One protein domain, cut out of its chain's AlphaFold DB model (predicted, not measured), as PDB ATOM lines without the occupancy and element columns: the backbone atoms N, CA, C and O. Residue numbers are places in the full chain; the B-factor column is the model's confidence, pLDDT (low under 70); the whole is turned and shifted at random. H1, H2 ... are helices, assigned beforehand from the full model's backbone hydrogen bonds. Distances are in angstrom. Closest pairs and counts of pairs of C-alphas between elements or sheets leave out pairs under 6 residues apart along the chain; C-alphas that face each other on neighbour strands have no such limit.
ATOM      1  N   HIS A  33     285.302 132.620 155.079       70.64
ATOM      2  CA  HIS A  33     286.338 133.613 155.382       70.64
ATOM      3  C   HIS A  33     286.762 134.440 154.156       70.64
ATOM      4  O   HIS A  33     287.880 134.948 154.063       70.64
ATOM      5  N   THR A  34     285.855 134.603 153.188       79.36
ATOM      6  CA  THR A  34     286.088 135.415 151.984       79.36
ATOM      7  C   THR A  34     285.329 136.736 152.036       79.36
ATOM      8  O   THR A  34     284.160 136.804 152.414       79.36
ATOM      9  N   CYS A  35     285.986 137.821 151.627       80.74
ATOM     10  CA  CYS A  35     285.373 139.144 151.648       80.74
ATOM     11  C   CYS A  35     285.045 139.578 150.241       80.74
ATOM     12  O   CYS A  35     285.931 139.919 149.451       80.74
ATOM     13  N   THR A  36     283.754 139.624 149.954       82.03
ATOM     14  CA  THR A  36     283.230 140.278 148.760       82.03
ATOM     15  C   THR A  36     283.100 141.784 148.999       82.03
ATOM     16  O   THR A  36     283.267 142.281 150.120       82.03
ATOM     17  N   LEU A  37     282.785 142.537 147.943       80.14
ATOM     18  CA  LEU A  37     282.477 143.962 148.076       80.14
ATOM     19  C   LEU A  37     281.281 144.191 149.021       80.14
ATOM     20  O   LEU A  37     281.307 145.132 149.807       80.14
ATOM     21  N   ALA A  38     280.303 143.274 149.012       79.44
ATOM     22  CA  ALA A  38     279.148 143.300 149.906       79.44
ATOM     23  C   ALA A  38     279.534 143.079 151.379       79.44
ATOM     24  O   ALA A  38     278.996 143.731 152.269       79.44
ATOM     25  N   THR A  39     280.499 142.195 151.656       80.28
ATOM     26  CA  THR A  39     281.016 142.006 153.022       80.28
ATOM     27  C   THR A  39     281.694 143.283 153.520       80.28
ATOM     28  O   THR A  39     281.437 143.734 154.630       80.28
ATOM     29  N   ARG A  40     282.504 143.932 152.674       79.20
ATOM     30  CA  ARG A  40     283.155 145.200 153.039       79.20
ATOM     31  C   ARG A  40     282.172 146.344 153.248       79.20
ATOM     32  O   ARG A  40     282.405 147.164 154.130       79.20
ATOM     33  N   SER A  41     281.094 146.403 152.465       81.90
ATOM     34  CA  SER A  41     280.073 147.443 152.616       81.90
ATOM     35  C   SER A  41     279.236 147.277 153.886       81.90
ATOM     36  O   SER A  41     278.730 148.270 154.392       81.90
ATOM     37  N   ARG A  42     279.107 146.053 154.426       84.96
ATOM     38  CA  ARG A  42     278.474 145.814 155.738       84.96
ATOM     39  C   ARG A  42     279.305 146.358 156.906       84.96
ATOM     40  O   ARG A  42     278.746 146.630 157.962       84.96
ATOM     41  N   GLY A  43     280.607 146.550 156.709       84.86
ATOM     42  CA  GLY A  43     281.525 146.991 157.755       84.86
ATOM     43  C   GLY A  43     282.071 145.836 158.596       84.86
ATOM     44  O   GLY A  43     281.930 144.667 158.245       84.86
ATOM     45  N   ALA A  44     282.765 146.182 159.679       87.32
ATOM     46  CA  ALA A  44     283.391 145.212 160.572       87.32
ATOM     47  C   ALA A  44     282.352 144.332 161.285       87.32
ATOM     48  O   ALA A  44     281.289 144.819 161.679       87.32
ATOM     49  N   HIS A  45     282.680 143.056 161.496       87.39
ATOM     50  CA  HIS A  45     281.847 142.156 162.289       87.39
ATOM     51  C   HIS A  45     281.781 142.660 163.743       87.39
ATOM     52  O   HIS A  45     282.803 143.118 164.262       87.39
ATOM     53  N   PRO A  46     280.640 142.559 164.451       87.20
ATOM     54  CA  PRO A  46     280.539 142.998 165.849       87.20
ATOM     55  C   PRO A  46     281.520 142.281 166.793       87.20
ATOM     56  O   PRO A  46     281.973 142.876 167.766       87.20
ATOM     57  N   SER A  47     281.881 141.027 166.497       88.11
ATOM     58  CA  SER A  47     282.939 140.272 167.198       88.11
ATOM     59  C   SER A  47     284.285 140.260 166.451       88.11
ATOM     60  O   SER A  47     285.179 139.490 166.797       88.11
ATOM     61  N   GLY A  48     284.436 141.100 165.424       88.18
ATOM     62  CA  GLY A  48     285.646 141.215 164.619       88.18
ATOM     63  C   GLY A  48     286.737 142.046 165.301       88.18
ATOM     64  O   GLY A  48     286.492 143.049 165.972       88.18
ATOM     65  N   ILE A  49     287.984 141.645 165.096       88.61
ATOM     66  CA  ILE A  49     289.191 142.296 165.583       88.61
ATOM     67  C   ILE A  49     289.821 143.093 164.436       88.61
ATOM     68  O   ILE A  49     290.451 142.548 163.530       88.61
ATOM     69  N   CYS A  50     289.702 144.417 164.506       90.35
ATOM     70  CA  CYS A  50     290.161 145.326 163.458       90.35
ATOM     71  C   CYS A  50     291.380 146.171 163.861       90.35
ATOM     72  O   CYS A  50     291.628 146.461 165.036       90.35
ATOM     73  N   GLY A  51     292.130 146.627 162.852       87.82
ATOM     74  CA  GLY A  51     293.156 147.663 162.996       87.82
ATOM     75  C   GLY A  51     294.270 147.320 163.992       87.82
ATOM     76  O   GLY A  51     294.889 146.259 163.916       87.82
ATOM     77  N   ARG A  52     294.547 148.239 164.930       86.94
ATOM     78  CA  ARG A  52     295.642 148.103 165.912       86.94
ATOM     79  C   ARG A  52     295.445 146.917 166.862       86.94
ATOM     80  O   ARG A  52     296.433 146.326 167.288       86.94
ATOM     81  N   ASN A  53     294.199 146.561 167.176       88.28
ATOM     82  CA  ASN A  53     293.911 145.441 168.071       88.28
ATOM     83  C   ASN A  53     294.318 144.108 167.442       88.28
ATOM     84  O   ASN A  53     294.883 143.270 168.134       88.28
ATOM     85  N   LEU A  54     294.124 143.959 166.129       88.83
ATOM     86  CA  LEU A  54     294.529 142.763 165.395       88.83
ATOM     87  C   LEU A  54     296.043 142.572 165.456       88.83
ATOM     88  O   LEU A  54     296.519 141.535 165.901       88.83
ATOM     89  N   ALA A  55     296.798 143.617 165.108       86.35
ATOM     90  CA  ALA A  55     298.256 143.598 165.194       86.35
ATOM     91  C   ALA A  55     298.751 143.311 166.622       86.35
ATOM     92  O   ALA A  55     299.682 142.530 166.806       86.35
ATOM     93  N   ARG A  56     298.110 143.902 167.640       86.46
ATOM     94  CA  ARG A  56     298.451 143.663 169.048       86.46
ATOM     95  C   ARG A  56     298.212 142.210 169.447       86.46
ATOM     96  O   ARG A  56     299.092 141.611 170.052       86.46
ATOM     97  N   ILE A  57     297.049 141.651 169.129       86.93
ATOM     98  CA  ILE A  57     296.710 140.271 169.492       86.93
ATOM     99  C   ILE A  57     297.663 139.306 168.796       86.93
ATOM    100  O   ILE A  57     298.309 138.529 169.484       86.93
ATOM    101  N   VAL A  58     297.860 139.438 167.482       87.16
ATOM    102  CA  VAL A  58     298.831 138.619 166.736       87.16
ATOM    103  C   VAL A  58     300.222 138.722 167.363       87.16
ATOM    104  O   VAL A  58     300.840 137.703 167.633       87.16
ATOM    105  N   SER A  59     300.688 139.927 167.712       84.38
ATOM    106  CA  SER A  59     301.994 140.081 168.369       84.38
ATOM    107  C   SER A  59     302.086 139.378 169.727       84.38
ATOM    108  O   SER A  59     303.154 138.912 170.091       84.38
ATOM    109  N   VAL A  60     300.983 139.279 170.474       84.78
ATOM    110  CA  VAL A  60     300.926 138.577 171.766       84.78
ATOM    111  C   VAL A  60     300.834 137.059 171.589       84.78
ATOM    112  O   VAL A  60     301.326 136.327 172.442       84.78
ATOM    113  N   LEU A  61     300.203 136.584 170.514       85.63
ATOM    114  CA  LEU A  61     300.084 135.154 170.221       85.63
ATOM    115  C   LEU A  61     301.362 134.579 169.618       85.63
ATOM    116  O   LEU A  61     301.751 133.468 169.960       85.63
ATOM    117  N   CYS A  62     302.029 135.347 168.759       85.33
ATOM    118  CA  CYS A  62     303.229 134.910 168.054       85.33
ATOM    119  C   CYS A  62     304.526 135.160 168.839       85.33
ATOM    120  O   CYS A  62     305.608 134.852 168.347       85.33
ATOM    121  N   THR A  63     304.475 135.737 170.045       80.44
ATOM    122  CA  THR A  63     305.685 135.904 170.858       80.44
ATOM    123  C   THR A  63     306.164 134.551 171.403       80.44
ATOM    124  O   THR A  63     305.422 133.871 172.112       80.44
ATOM    125  N   PRO A  64     307.448 134.187 171.207       66.36
ATOM    126  CA  PRO A  64     307.991 132.880 171.600       66.36
ATOM    127  C   PRO A  64     308.013 132.635 173.119       66.36
ATOM    128  O   PRO A  64     308.302 131.531 173.567       66.36
ATOM    129  N   ARG A  65     307.724 133.658 173.932       55.98
ATOM    130  CA  ARG A  65     307.675 133.569 175.400       55.98
ATOM    131  C   ARG A  65     306.256 133.492 175.985       55.98
ATOM    132  O   ARG A  65     306.113 133.409 177.205       55.98
ATOM    133  N   GLY A  66     305.225 133.461 175.136       52.59
ATOM    134  CA  GLY A  66     303.824 133.349 175.541       52.59
ATOM    135  C   GLY A  66     303.326 134.495 176.435       52.59
ATOM    136  O   GLY A  66     304.070 135.366 176.883       52.59
ATOM    137  N   TYR A  67     302.028 134.479 176.743       49.24
ATOM    138  CA  TYR A  67     301.401 135.414 177.693       49.24
ATOM    139  C   TYR A  67     301.985 135.288 179.117       49.24
ATOM    140  O   TYR A  67     301.958 136.229 179.911       49.24
ATOM    141  N   VAL A  68     302.562 134.125 179.430       51.18
ATOM    142  CA  VAL A  68     303.083 133.773 180.755       51.18
ATOM    143  C   VAL A  68     304.353 134.531 181.141       51.18
ATOM    144  O   VAL A  68     304.507 134.846 182.320       51.18
ATOM    145  N   SER A  69     305.230 134.917 180.205       49.90
ATOM    146  CA  SER A  69     306.432 135.686 180.580       49.90
ATOM    147  C   SER A  69     306.105 137.109 181.039       49.90
ATOM    148  O   SER A  69     306.805 137.679 181.876       49.90
ATOM    149  N   ASN A  70     305.016 137.680 180.522       50.37
ATOM    150  CA  ASN A  70     304.594 139.038 180.860       50.37
ATOM    151  C   ASN A  70     303.675 139.086 182.087       50.37
ATOM    152  O   ASN A  70     303.570 140.139 182.708       50.37
ATOM    153  N   TRP A  71     303.059 137.966 182.482       53.44
ATOM    154  CA  TRP A  71     302.241 137.893 183.698       53.44
ATOM    155  C   TRP A  71     303.081 138.023 184.978       53.44
ATOM    156  O   TRP A  71     302.665 138.676 185.932       53.44
ATOM    157  N   PHE A  72     304.297 137.464 184.987       49.14
ATOM    158  CA  PHE A  72     305.234 137.607 186.109       49.14
ATOM    159  C   PHE A  72     306.060 138.902 186.062       49.14
ATOM    160  O   PHE A  72     306.762 139.228 187.020       49.14
ATOM    161  N   THR A  73     305.940 139.690 184.991       48.70
ATOM    162  CA  THR A  73     306.553 141.018 184.914       48.70
ATOM    163  C   THR A  73     305.597 142.036 185.529       48.70
ATOM    164  O   THR A  73     304.732 142.610 184.866       48.70
ATOM    165  N   ILE A 121     294.042 138.036 156.712       85.52
ATOM    166  CA  ILE A 121     293.739 138.277 158.131       85.52
ATOM    167  C   ILE A 121     292.724 139.391 158.438       85.52
ATOM    168  O   ILE A 121     291.904 139.254 159.335       85.52
ATOM    169  N   THR A 122     292.719 140.502 157.695       88.18
ATOM    170  CA  THR A 122     291.718 141.561 157.895       88.18
ATOM    171  C   THR A 122     290.332 141.156 157.404       88.18
ATOM    172  O   THR A 122     289.337 141.507 158.020       88.18
ATOM    173  N   CYS A 123     290.236 140.413 156.310       87.33
ATOM    174  CA  CYS A 123     288.972 139.820 155.908       87.33
ATOM    175  C   CYS A 123     288.440 138.868 156.984       87.33
ATOM    176  O   CYS A 123     287.316 139.019 157.449       87.33
ATOM    177  N   GLU A 124     289.288 137.945 157.414       87.15
ATOM    178  CA  GLU A 124     288.889 136.797 158.229       87.15
ATOM    179  C   GLU A 124     288.599 137.198 159.673       87.15
ATOM    180  O   GLU A 124     287.618 136.743 160.244       87.15
ATOM    181  N   CYS A 125     289.411 138.097 160.236       89.41
ATOM    182  CA  CYS A 125     289.280 138.514 161.627       89.41
ATOM    183  C   CYS A 125     288.566 139.844 161.836       89.41
ATOM    184  O   CYS A 125     288.099 140.064 162.942       89.41
ATOM    185  N   CYS A 126     288.523 140.766 160.866       90.54
ATOM    186  CA  CYS A 126     287.877 142.073 161.066       90.54
ATOM    187  C   CYS A 126     286.481 142.134 160.438       90.54
ATOM    188  O   CYS A 126     285.542 142.605 161.077       90.54
ATOM    189  N   PHE A 127     286.328 141.662 159.198       89.39
ATOM    190  CA  PHE A 127     285.024 141.627 158.526       89.39
ATOM    191  C   PHE A 127     284.213 140.375 158.860       89.39
ATOM    192  O   PHE A 127     282.988 140.428 158.807       89.39
ATOM    193  N   ASN A 128     284.892 139.298 159.247       86.88
ATOM    194  CA  ASN A 128     284.307 138.082 159.796       86.88
ATOM    195  C   ASN A 128     284.816 137.857 161.229       86.88
ATOM    196  O   ASN A 128     285.681 138.587 161.725       86.88
ATOM    197  N   GLN A 129     284.238 136.875 161.914       87.30
ATOM    198  CA  GLN A 129     284.738 136.402 163.198       87.30
ATOM    199  C   GLN A 129     285.820 135.353 162.951       87.30
ATOM    200  O   GLN A 129     285.585 134.417 162.195       87.30
ATOM    201  N   CYS A 130     286.956 135.481 163.633       87.01
ATOM    202  CA  CYS A 130     288.003 134.469 163.597       87.01
ATOM    203  C   CYS A 130     288.191 133.798 164.953       87.01
ATOM    204  O   CYS A 130     287.993 134.405 166.014       87.01
ATOM    205  N   THR A 131     288.579 132.528 164.919       87.84
ATOM    206  CA  THR A 131     288.961 131.780 166.115       87.84
ATOM    207  C   THR A 131     290.416 132.043 166.504       87.84
ATOM    208  O   THR A 131     291.247 132.491 165.715       87.84
ATOM    209  N   TYR A 132     290.759 131.725 167.754       85.94
ATOM    210  CA  TYR A 132     292.144 131.776 168.229       85.94
ATOM    211  C   TYR A 132     293.095 130.920 167.370       85.94
ATOM    212  O   TYR A 132     294.237 131.307 167.127       85.94
ATOM    213  N   TYR A 133     292.618 129.770 166.883       85.48
ATOM    214  CA  TYR A 133     293.400 128.865 166.045       85.48
ATOM    215  C   TYR A 133     293.711 129.458 164.668       85.48
ATOM    216  O   TYR A 133     294.825 129.286 164.183       85.48
ATOM    217  N   GLU A 134     292.780 130.204 164.067       85.17
ATOM    218  CA  GLU A 134     293.032 130.932 162.814       85.17
ATOM    219  C   GLU A 134     294.111 132.000 162.994       85.17
ATOM    220  O   GLU A 134     295.001 132.124 162.159       85.17
ATOM    221  N   LEU A 135     294.100 132.734 164.112       86.71
ATOM    222  CA  LEU A 135     295.131 133.737 164.394       86.71
ATOM    223  C   LEU A 135     296.533 133.123 164.504       86.71
ATOM    224  O   LEU A 135     297.499 133.741 164.058       86.71
ATOM    225  N   LEU A 136     296.651 131.913 165.060       85.45
ATOM    226  CA  LEU A 136     297.928 131.200 165.151       85.45
ATOM    227  C   LEU A 136     298.485 130.783 163.785       85.45
ATOM    228  O   LEU A 136     299.702 130.703 163.645       85.45
ATOM    229  N   GLN A 137     297.642 130.578 162.767       84.42
ATOM    230  CA  GLN A 137     298.108 130.278 161.403       84.42
ATOM    231  C   GLN A 137     298.890 131.444 160.778       84.42
ATOM    232  O   GLN A 137     299.629 131.248 159.816       84.42
ATOM    233  N   TYR A 138     298.749 132.652 161.332       85.67
ATOM    234  CA  TYR A 138     299.486 133.844 160.915       85.67
ATOM    235  C   TYR A 138     300.791 134.071 161.696       85.67
ATOM    236  O   TYR A 138     301.494 135.046 161.418       85.67
ATOM    237  N   CYS A 139     301.120 133.209 162.661       85.49
ATOM    238  CA  CYS A 139     302.402 133.237 163.356       85.49
ATOM    239  C   CYS A 139     303.457 132.484 162.536       85.49
ATOM    240  O   CYS A 139     303.381 131.265 162.410       85.49
ATOM    241  N   ASN A 140     304.427 133.225 161.993       69.25
ATOM    242  CA  ASN A 140     305.625 132.681 161.340       69.25
ATOM    243  C   ASN A 140     306.780 132.538 162.329       69.25
ATOM    244  O   ASN A 140     306.922 133.448 163.180       69.25
TER     245      ASN A 140
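Overview. This is residues 33 to 73 and 121 to 140 of the 140 residues of a protein of Conus imperialis (UniProt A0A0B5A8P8). You are looking at a loose rod of short helices: H2 and H4 lie near the middle, H5 packs on H2, and H1 and H3 stand toward opposite ends. The 61 printed residues hold five named helices, H1 to H5, and no named strand: all helix. The radius of gyration of the C-alphas is 13.3 A, the spans 44 by 19 by 14 A.

Arrangement. Start at H1, residues 37 to 42, close but not clearly touching H4, residues 121 to 127; the closest C-alphas, of Arg 40 and Phe 127, are 6.8 A apart. Next comes the hub H2, residues 51 to 61, which only just touches H4, with 3 pairs of C-alphas within 8 A, the closest Leu 54 and Cys 125, 7.7 A. H3, residues 66 to 71, only just touches H2, only at the corner, about perpendicular at 86 degrees; closest are C-alphas 60 and 67, 6.7 A. H5, residues 132 to 136, touches H2, closest at C-alphas 135 and 58, 6.6 A. Every O i to N i+4 pair is within hydrogen-bond range in H1, H2, H4 and H5; in H3, 1 of 2.

Along the chain. Find C-alpha 37 at (282.477, 143.962, 148.076), where H1 begins; H2 runs 16.0 A, and H5 ends at C-alpha 136, (297.928, 131.200, 165.151).

Size, cuts and confidence. Residues 74 to 120 are cut out, leaving 29.8 A between C-alphas 73 and 121; of the links printed whole, none is long. Look for pLDDT under 70 at residues 64 to 73 and 140.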